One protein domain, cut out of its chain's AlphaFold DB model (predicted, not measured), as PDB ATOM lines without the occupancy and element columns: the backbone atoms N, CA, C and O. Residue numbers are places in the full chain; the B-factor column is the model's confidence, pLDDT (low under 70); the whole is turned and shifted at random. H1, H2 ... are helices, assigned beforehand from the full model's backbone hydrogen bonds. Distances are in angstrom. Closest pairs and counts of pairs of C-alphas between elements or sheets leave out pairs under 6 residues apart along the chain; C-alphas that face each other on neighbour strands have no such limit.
ATOM      1  N   THR A  11     145.887 209.008 202.311       90.81
ATOM      2  CA  THR A  11     144.845 210.030 202.201       90.81
ATOM      3  C   THR A  11     144.788 210.898 203.456       90.81
ATOM      4  O   THR A  11     145.350 210.560 204.500       90.81
ATOM      5  N   HIS A  12     144.081 212.027 203.372       90.69
ATOM      6  CA  HIS A  12     143.851 212.882 204.535       90.69
ATOM      7  C   HIS A  12     143.089 212.149 205.648       90.69
ATOM      8  O   HIS A  12     143.453 212.284 206.814       90.69
ATOM      9  N   ASP A  13     142.099 211.325 205.294       92.19
ATOM     10  CA  ASP A  13     141.342 210.520 206.256       92.19
ATOM     11  C   ASP A  13     142.234 209.498 206.967       92.19
ATOM     12  O   ASP A  13     142.100 209.299 208.173       92.19
ATOM     13  N   ASP A  14     143.213 208.916 206.266       92.94
ATOM     14  CA  ASP A  14     144.159 207.986 206.890       92.94
ATOM     15  C   ASP A  14     145.030 208.666 207.950       92.94
ATOM     16  O   ASP A  14     145.326 208.090 209.003       92.94
ATOM     17  N   LEU A  15     145.462 209.898 207.658       94.31
ATOM     18  CA  LEU A  15     146.213 210.725 208.595       94.31
ATOM     19  C   LEU A  15     145.324 211.139 209.767       94.31
ATOM     20  O   LEU A  15     145.768 211.092 210.913       94.31
ATOM     21  N   TYR A  16     144.072 211.511 209.495       95.12
ATOM     22  CA  TYR A  16     143.114 211.889 210.524       95.12
ATOM     23  C   TYR A  16     142.828 210.727 211.476       95.12
ATOM     24  O   TYR A  16     142.995 210.889 212.680       95.12
ATOM     25  N   ALA A  17     142.507 209.539 210.959       94.62
ATOM     26  CA  ALA A  17     142.240 208.345 211.760       94.62
ATOM     27  C   ALA A  17     143.449 207.935 212.616       94.62
ATOM     28  O   ALA A  17     143.298 207.569 213.786       94.62
ATOM     29  N   TRP A  18     144.662 208.054 212.066       94.69
ATOM     30  CA  TRP A  18     145.894 207.810 212.812       94.69
ATOM     31  C   TRP A  18     146.077 208.812 213.960       94.69
ATOM     32  O   TRP A  18     146.328 208.420 215.103       94.69
ATOM     33  N   VAL A  19     145.952 210.114 213.681       94.81
ATOM     34  CA  VAL A  19     146.137 211.166 214.696       94.81
ATOM     35  C   VAL A  19     145.015 211.133 215.731       94.81
ATOM     36  O   VAL A  19     145.288 211.305 216.912       94.81
ATOM     37  N   GLU A  20     143.778 210.842 215.346       94.69
ATOM     38  CA  GLU A  20     142.659 210.680 216.274       94.69
ATOM     39  C   GLU A  20     142.894 209.523 217.261       94.69
ATOM     40  O   GLU A  20     142.600 209.644 218.455       94.69
ATOM     41  N   ALA A  21     143.457 208.410 216.782       92.88
ATOM     42  CA  ALA A  21     143.760 207.251 217.612       92.88
ATOM     43  C   ALA A  21     144.923 207.514 218.582       92.88
ATOM     44  O   ALA A  21     144.823 207.196 219.769       92.88
ATOM     45  N   VAL A  22     146.012 208.108 218.089       91.44
ATOM     46  CA  VAL A  22     147.265 208.276 218.846       91.44
ATOM     47  C   VAL A  22     147.282 209.564 219.672       91.44
ATOM     48  O   VAL A  22     147.731 209.572 220.817       91.44
ATOM     49  N   ALA A  23     146.818 210.669 219.095       90.62
ATOM     50  CA  ALA A  23     146.992 212.023 219.611       90.62
ATOM     51  C   ALA A  23     145.737 212.897 219.358       90.62
ATOM     52  O   ALA A  23     145.817 213.953 218.725       90.62
ATOM     53  N   PRO A  24     144.571 212.507 219.906       91.06
ATOM     54  CA  PRO A  24     143.272 213.161 219.684       91.06
ATOM     55  C   PRO A  24     143.251 214.651 220.052       91.06
ATOM     56  O   PRO A  24     142.468 215.417 219.509       91.06
ATOM     57  N   ALA A  25     144.111 215.097 220.971       89.94
ATOM     58  CA  ALA A  25     144.193 216.508 221.352       89.94
ATOM     59  C   ALA A  25     144.634 217.413 220.184       89.94
ATOM     60  O   ALA A  25     144.351 218.609 220.179       89.94
ATOM     61  N   PHE A  26     145.310 216.849 219.180       90.62
ATOM     62  CA  PHE A  26     145.778 217.588 218.012       90.62
ATOM     63  C   PHE A  26     144.748 217.630 216.880       90.62
ATOM     64  O   PHE A  26     144.928 218.412 215.951       90.62
ATOM     65  N   THR A  27     143.643 216.874 216.963       92.00
ATOM     66  CA  THR A  27     142.552 216.937 215.972       92.00
ATOM     67  C   THR A  27     141.548 218.060 216.251       92.00
ATOM     68  O   THR A  27     140.670 218.311 215.432       92.00
ATOM     69  N   SER A  28     141.687 218.789 217.366       89.94
ATOM     70  CA  SER A  28     140.777 219.885 217.741       89.94
ATOM     71  C   SER A  28     140.880 221.128 216.845       89.94
ATOM     72  O   SER A  28     139.999 221.981 216.878       89.94
ATOM     73  N   SER A  29     141.954 221.266 216.062       92.62
ATOM     74  CA  SER A  29     142.134 222.361 215.104       92.62
ATOM     75  C   SER A  29     142.982 221.906 213.923       92.62
ATOM     76  O   SER A  29     144.001 221.242 214.119       92.62
ATOM     77  N   THR A  30     142.626 222.343 212.714       92.38
ATOM     78  CA  THR A  30     143.374 222.064 211.479       92.38
ATOM     79  C   THR A  30     144.846 222.454 211.597       92.38
ATOM     80  O   THR A  30     145.723 221.686 211.216       92.38
ATOM     81  N   ARG A  31     145.143 223.609 212.207       93.31
ATOM     82  CA  ARG A  31     146.527 224.076 212.371       93.31
ATOM     83  C   ARG A  31     147.338 223.148 213.277       93.31
ATOM     84  O   ARG A  31     148.479 222.827 212.957       93.31
ATOM     85  N   SER A  32     146.763 222.720 214.400       92.38
ATOM     86  CA  SER A  32     147.417 221.787 215.328       92.38
ATOM     87  C   SER A  32     147.624 220.418 214.687       92.38
ATOM     88  O   SER A  32     148.689 219.826 214.856       92.38
ATOM     89  N   PHE A  33     146.645 219.959 213.907       94.25
ATOM     90  CA  PHE A  33     146.726 218.724 213.142       94.25
ATOM     91  C   PHE A  33     147.867 218.775 212.118       94.25
ATOM     92  O   PHE A  33     148.743 217.916 212.138       94.25
ATOM     93  N   GLU A  34     147.924 219.807 211.275       94.31
ATOM     94  CA  GLU A  34     148.966 219.952 210.252       94.31
ATOM     95  C   GLU A  34     150.371 220.061 210.852       94.31
ATOM     96  O   GLU A  34     151.309 219.432 210.356       94.31
ATOM     97  N   LEU A  35     150.525 220.833 211.934       95.12
ATOM     98  CA  LEU A  35     151.797 220.947 212.649       95.12
ATOM     99  C   LEU A  35     152.229 219.603 213.234       95.12
ATOM    100  O   LEU A  35     153.404 219.252 213.139       95.12
ATOM    101  N   TYR A  36     151.293 218.839 213.800       94.31
ATOM    102  CA  TYR A  36     151.576 217.512 214.335       94.31
ATOM    103  C   TYR A  36     151.970 216.532 213.225       94.31
ATOM    104  O   TYR A  36     152.998 215.865 213.335       94.31
ATOM    105  N   VAL A  37     151.203 216.491 212.131       94.50
ATOM    106  CA  VAL A  37     151.467 215.622 210.974       94.50
ATOM    107  C   VAL A  37     152.854 215.880 210.397       94.50
ATOM    108  O   VAL A  37     153.593 214.927 210.157       94.50
ATOM    109  N   ARG A  38     153.226 217.155 210.217       94.12
ATOM    110  CA  ARG A  38     154.544 217.544 209.697       94.12
ATOM    111  C   ARG A  38     155.662 217.294 210.706       94.12
ATOM    112  O   ARG A  38     156.696 216.755 210.337       94.12
ATOM    113  N   GLY A  39     155.465 217.669 211.970       95.50
ATOM    114  CA  GLY A  39     156.491 217.558 213.008       95.50
ATOM    115  C   GLY A  39     156.837 216.116 213.387       95.50
ATOM    116  O   GLY A  39     157.971 215.842 213.761       95.50
ATOM    117  N   TRP A  40     155.878 215.195 213.263       94.00
ATOM    118  CA  TRP A  40     156.050 213.776 213.602       94.00
ATOM    119  C   TRP A  40     156.138 212.839 212.396       94.00
ATOM    120  O   TRP A  40     156.137 211.617 212.594       94.00
ATOM    121  N   ASP A  41     156.197 213.401 211.186       94.44
ATOM    122  CA  ASP A  41     156.225 212.691 209.904       94.44
ATOM    123  C   ASP A  41     155.178 211.566 209.829       94.44
ATOM    124  O   ASP A  41     155.455 210.389 209.577       94.44
ATOM    125  N   VAL A  42     153.929 211.925 210.143       93.94
ATOM    126  CA  VAL A  42     152.820 210.958 210.221       93.94
ATOM    127  C   VAL A  42     152.555 210.322 208.856       93.94
ATOM    128  O   VAL A  42     152.183 209.154 208.792       93.94
ATOM    129  N   VAL A  43     152.817 211.050 207.768       93.19
ATOM    130  CA  VAL A  43     152.664 210.547 206.397       93.19
ATOM    131  C   VAL A  43     153.544 209.324 206.159       93.19
ATOM    132  O   VAL A  43     153.041 208.293 205.711       93.19
ATOM    133  N   GLU A  44     154.829 209.394 206.509       91.88
ATOM    134  CA  GLU A  44     155.740 208.259 206.352       91.88
ATOM    135  C   GLU A  44     155.375 207.094 207.280       91.88
ATOM    136  O   GLU A  44     155.434 205.930 206.878       91.88
ATOM    137  N   LYS A  45     154.927 207.381 208.506       92.69
ATOM    138  CA  LYS A  45     154.479 206.339 209.447       92.69
ATOM    139  C   LYS A  45     153.276 205.570 208.915       92.69
ATOM    140  O   LYS A  45     153.286 204.340 208.931       92.69
ATOM    141  N   VAL A  46     152.275 206.284 208.403       93.06
ATOM    142  CA  VAL A  46     151.082 205.677 207.803       93.06
ATOM    143  C   VAL A  46     151.456 204.889 206.551       93.06
ATOM    144  O   VAL A  46     151.008 203.752 206.401       93.06
ATOM    145  N   ARG A  47     152.329 205.431 205.693       91.31
ATOM    146  CA  ARG A  47     152.838 204.729 204.505       91.31
ATOM    147  C   ARG A  47     153.487 203.395 204.876       91.31
ATOM    148  O   ARG A  47     153.107 202.360 204.333       91.31
ATOM    149  N   ARG A  48     154.416 203.395 205.839       91.00
ATOM    150  CA  ARG A  48     155.094 202.175 206.316       91.00
ATOM    151  C   ARG A  48     154.127 201.179 206.940       91.00
ATOM    152  O   ARG A  48     154.214 199.992 206.643       91.00
ATOM    153  N   ALA A  49     153.197 201.648 207.768       91.62
ATOM    154  CA  ALA A  49     152.212 200.781 208.409       91.62
ATOM    155  C   ALA A  49     151.285 200.114 207.382       91.62
ATOM    156  O   ALA A  49     150.976 198.931 207.493       91.62
ATOM    157  N   LYS A  50     150.880 200.846 206.340       90.75
ATOM    158  CA  LYS A  50     150.081 200.301 205.238       90.75
ATOM    159  C   LYS A  50     150.870 199.321 204.366       90.75
ATOM    160  O   LYS A  50     150.316 198.287 204.007       90.75
ATOM    161  N   LEU A  51     152.145 199.593 204.074       90.25
ATOM    162  CA  LEU A  51     153.032 198.646 203.377       90.25
ATOM    163  C   LEU A  51     153.219 197.344 204.169       90.25
ATOM    164  O   LEU A  51     153.243 196.265 203.586       90.25
ATOM    165  N   ALA A  52     153.319 197.444 205.494       89.12
ATOM    166  CA  ALA A  52     153.456 196.300 206.390       89.12
ATOM    167  C   ALA A  52     152.124 195.586 206.699       89.12
ATOM    168  O   ALA A  52     152.134 194.552 207.359       89.12
ATOM    169  N   GLY A  53     150.979 196.136 206.274       91.44
ATOM    170  CA  GLY A  53     149.652 195.611 206.612       91.44
ATOM    171  C   GLY A  53     149.249 195.779 208.086       91.44
ATOM    172  O   GLY A  53     148.271 195.181 208.516       91.44
ATOM    173  N   THR A  54     149.969 196.593 208.865       92.94
ATOM    174  CA  THR A  54     149.758 196.790 210.315       92.94
ATOM    175  C   THR A  54     149.003 198.073 210.662       92.94
ATOM    176  O   THR A  54     148.837 198.396 211.841       92.94
ATOM    177  N   TYR A  55     148.554 198.826 209.656       91.19
ATOM    178  CA  TYR A  55     147.864 200.105 209.833       91.19
ATOM    179  C   TYR A  55     146.641 200.001 210.758       91.19
ATOM    180  O   TYR A  55     146.601 200.674 211.787       91.19
ATOM    181  N   GLU A  56     145.703 199.103 210.447       91.81
ATOM    182  CA  GLU A  56     144.477 198.913 211.240       91.81
ATOM    183  C   GLU A  56     144.790 198.478 212.677       91.81
ATOM    184  O   GLU A  56     144.326 199.093 213.637       91.81
ATOM    185  N   THR A  57     145.673 197.488 212.842       93.56
ATOM    186  CA  THR A  57     146.090 196.988 214.162       93.56
ATOM    187  C   THR A  57     146.749 198.076 215.008       93.56
ATOM    188  O   THR A  57     146.553 198.127 216.221       93.56
ATOM    189  N   THR A  58     147.517 198.974 214.385       92.88
ATOM    190  CA  THR A  58     148.168 200.092 215.085       92.88
ATOM    191  C   THR A  58     147.135 201.078 215.629       92.88
ATOM    192  O   THR A  58     147.234 201.504 216.782       92.88
ATOM    193  N   ILE A  59     146.123 201.408 214.825       93.75
ATOM    194  CA  ILE A  59     145.012 202.280 215.224       93.75
ATOM    195  C   ILE A  59     144.200 201.646 216.354       93.75
ATOM    196  O   ILE A  59     143.898 202.315 217.343       93.75
ATOM    197  N   GLU A  60     143.863 200.363 216.228       93.50
ATOM    198  CA  GLU A  60     143.111 199.623 217.242       93.50
ATOM    199  C   GLU A  60     143.874 199.568 218.569       93.50
ATOM    200  O   GLU A  60     143.359 200.008 219.596       93.50
ATOM    201  N   THR A  61     145.152 199.185 218.530       92.56
ATOM    202  CA  THR A  61     146.019 199.130 219.717       92.56
ATOM    203  C   THR A  61     146.128 200.497 220.403       92.56
ATOM    204  O   THR A  61     146.064 200.593 221.630       92.56
ATOM    205  N   ALA A  62     146.263 201.587 219.636       91.00
ATOM    206  CA  ALA A  62     146.321 202.940 220.191       91.00
ATOM    207  C   ALA A  62     145.002 203.338 220.881       91.00
ATOM    208  O   ALA A  62     145.011 203.888 221.989       91.00
ATOM    209  N   ARG A  63     143.859 203.007 220.265       90.00
ATOM    210  CA  ARG A  63     142.525 203.229 220.843       90.00
ATOM    211  C   ARG A  63     142.331 202.432 222.133       90.00
ATOM    212  O   ARG A  63     141.843 202.988 223.119       90.00
ATOM    213  N   GLU A  64     142.750 201.172 222.166       90.31
ATOM    214  CA  GLU A  64     142.675 200.310 223.350       90.31
ATOM    215  C   GLU A  64     143.567 200.794 224.495       90.31
ATOM    216  O   GLU A  64     143.122 200.877 225.647       90.31
ATOM    217  N   ALA A  65     144.812 201.172 224.192       87.56
ATOM    218  CA  ALA A  65     145.740 201.731 225.169       87.56
ATOM    219  C   ALA A  65     145.158 203.000 225.808       87.56
ATOM    220  O   ALA A  65     145.172 203.161 227.034       87.56
ATOM    221  N   ARG A  66     144.552 203.869 224.991       85.00
ATOM    222  CA  ARG A  66     143.845 205.059 225.471       85.00
ATOM    223  C   ARG A  66     142.628 204.702 226.320       85.00
ATOM    224  O   ARG A  66     142.451 205.288 227.386       85.00
ATOM    225  N   ALA A  67     141.789 203.765 225.885       84.75
ATOM    226  CA  ALA A  67     140.619 203.339 226.653       84.75
ATOM    227  C   ALA A  67     141.030 202.792 228.028       84.75
ATOM    228  O   ALA A  67     140.416 203.121 229.044       84.75
ATOM    229  N   THR A  68     142.117 202.024 228.072       85.75
ATOM    230  CA  THR A  68     142.716 201.510 229.308       85.75
ATOM    231  C   THR A  68     143.211 202.647 230.199       85.75
ATOM    232  O   THR A  68     142.927 202.655 231.396       85.75
ATOM    233  N   PHE A  69     143.881 203.647 229.627       83.44
ATOM    234  CA  PHE A  69     144.352 204.825 230.355       83.44
ATOM    235  C   PHE A  69     143.201 205.647 230.957       83.44
ATOM    236  O   PHE A  69     143.221 205.953 232.147       83.44
ATOM    237  N   VAL A  70     142.159 205.937 230.172       83.00
ATOM    238  CA  VAL A  70     140.960 206.669 230.624       83.00
ATOM    239  C   VAL A  70     140.249 205.917 231.752       83.00
ATOM    240  O   VAL A  70     139.881 206.524 232.757       83.00
ATOM    241  N   ARG A  71     140.102 204.589 231.621       80.75
ATOM    242  CA  ARG A  71     139.535 203.727 232.672       80.75
ATOM    243  C   ARG A  71     140.380 203.766 233.942       80.75
ATOM    244  O   ARG A  71     139.830 203.943 235.024       80.75
ATOM    245  N   ARG A  72     141.704 203.639 233.812       79.56
ATOM    246  CA  ARG A  72     142.640 203.661 234.946       79.56
ATOM    247  C   ARG A  72     142.631 204.997 235.687       79.56
ATOM    248  O   ARG A  72     142.769 205.004 236.903       79.56
TER     249      ARG A  72
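What this domain is: This is residues 11 to 72 of the 85 residues of an uncharacterized protein of Caballeronia sordidicola (UniProt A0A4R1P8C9). Four helices make a small, crossed arrangement round H1: H2 and H3 follow each other with a sharp turn between them, both crossing the line of H1 nearly at right angles, and the long H4 turns off at a corner after H3 and runs the same way as H1. H4 packs on H1 with residues 59 to 63, and its last residues, 67 to 72, stick out free. The printed part has 62 residues with four named helices, H1, H2, H3 and H4 in that order, and no named strand; the class is all helix. The whole is compact, with a radius of gyration of the C-alphas of 11.7 A, and the C-alphas span 31 by 29 by 17 A.

Where its parts are: The printed part begins at Thr 11, and H1 follows as residues 12 to 22, 15.4 A from first to last C-alpha, starting at C-alpha 12 at (143.851, 212.882, 204.535). H2 is residues 30 to 39, 14.0 A long, with C-alpha 30 at (143.374, 222.064, 211.479). H3 is residues 42 to 51, 14.1 A long. H4, the longest helix with 18 residues, is residues 55 to 72, 25.9 A long, and ends at C-alpha 72 at (142.640, 203.661, 234.946).

How they stand to each other: H1 is the hub, touching H2, H3 and H4. H1 and H2 only just touch, with 3 pairs of C-alphas within 8 A; the closest C-alphas are those of Leu 15 and Val 37, 7.6 A apart, and the lines are about perpendicular at 81 degrees. H1 and H3 touch, their closest C-alphas being those of Leu 15 and Val 42 at 6.8 A, and are about perpendicular at 83 degrees. H4 touches H1 with residues 59 to 63 alone; the closest C-alphas are those of Ala 21 and Arg 63, 5.3 A apart. These two run the same way at a shallow tilt of 34 degrees, only just short of steep. H2 and H3 are close but not clearly touching, with the C-alphas of Val 37 and Val 43 the closest at 6.9 A, at a steep tilt of 68 degrees, only just short of about perpendicular. H3 and H4 touch only at the corner by their link, and only just, with 3 pairs of C-alphas within 8 A; the closest C-alphas are those of Ala 49 and Tyr 55 at 4.6 A. H2 and H4 are apart. In H1, H2, H3 and H4 every O i to N i+4 pair is within hydrogen-bond range.

The domain as a whole: The two C-alphas farthest apart are those of Leu 51 and Arg 72, at 33.6 A. The printed part has no cut. The links H2 to H3 and H3 to H4 are tight, and H1 to H2, with 7 residues between them, is short. The mean pLDDT of the printed part is 91.4, and no printed residue is under 70.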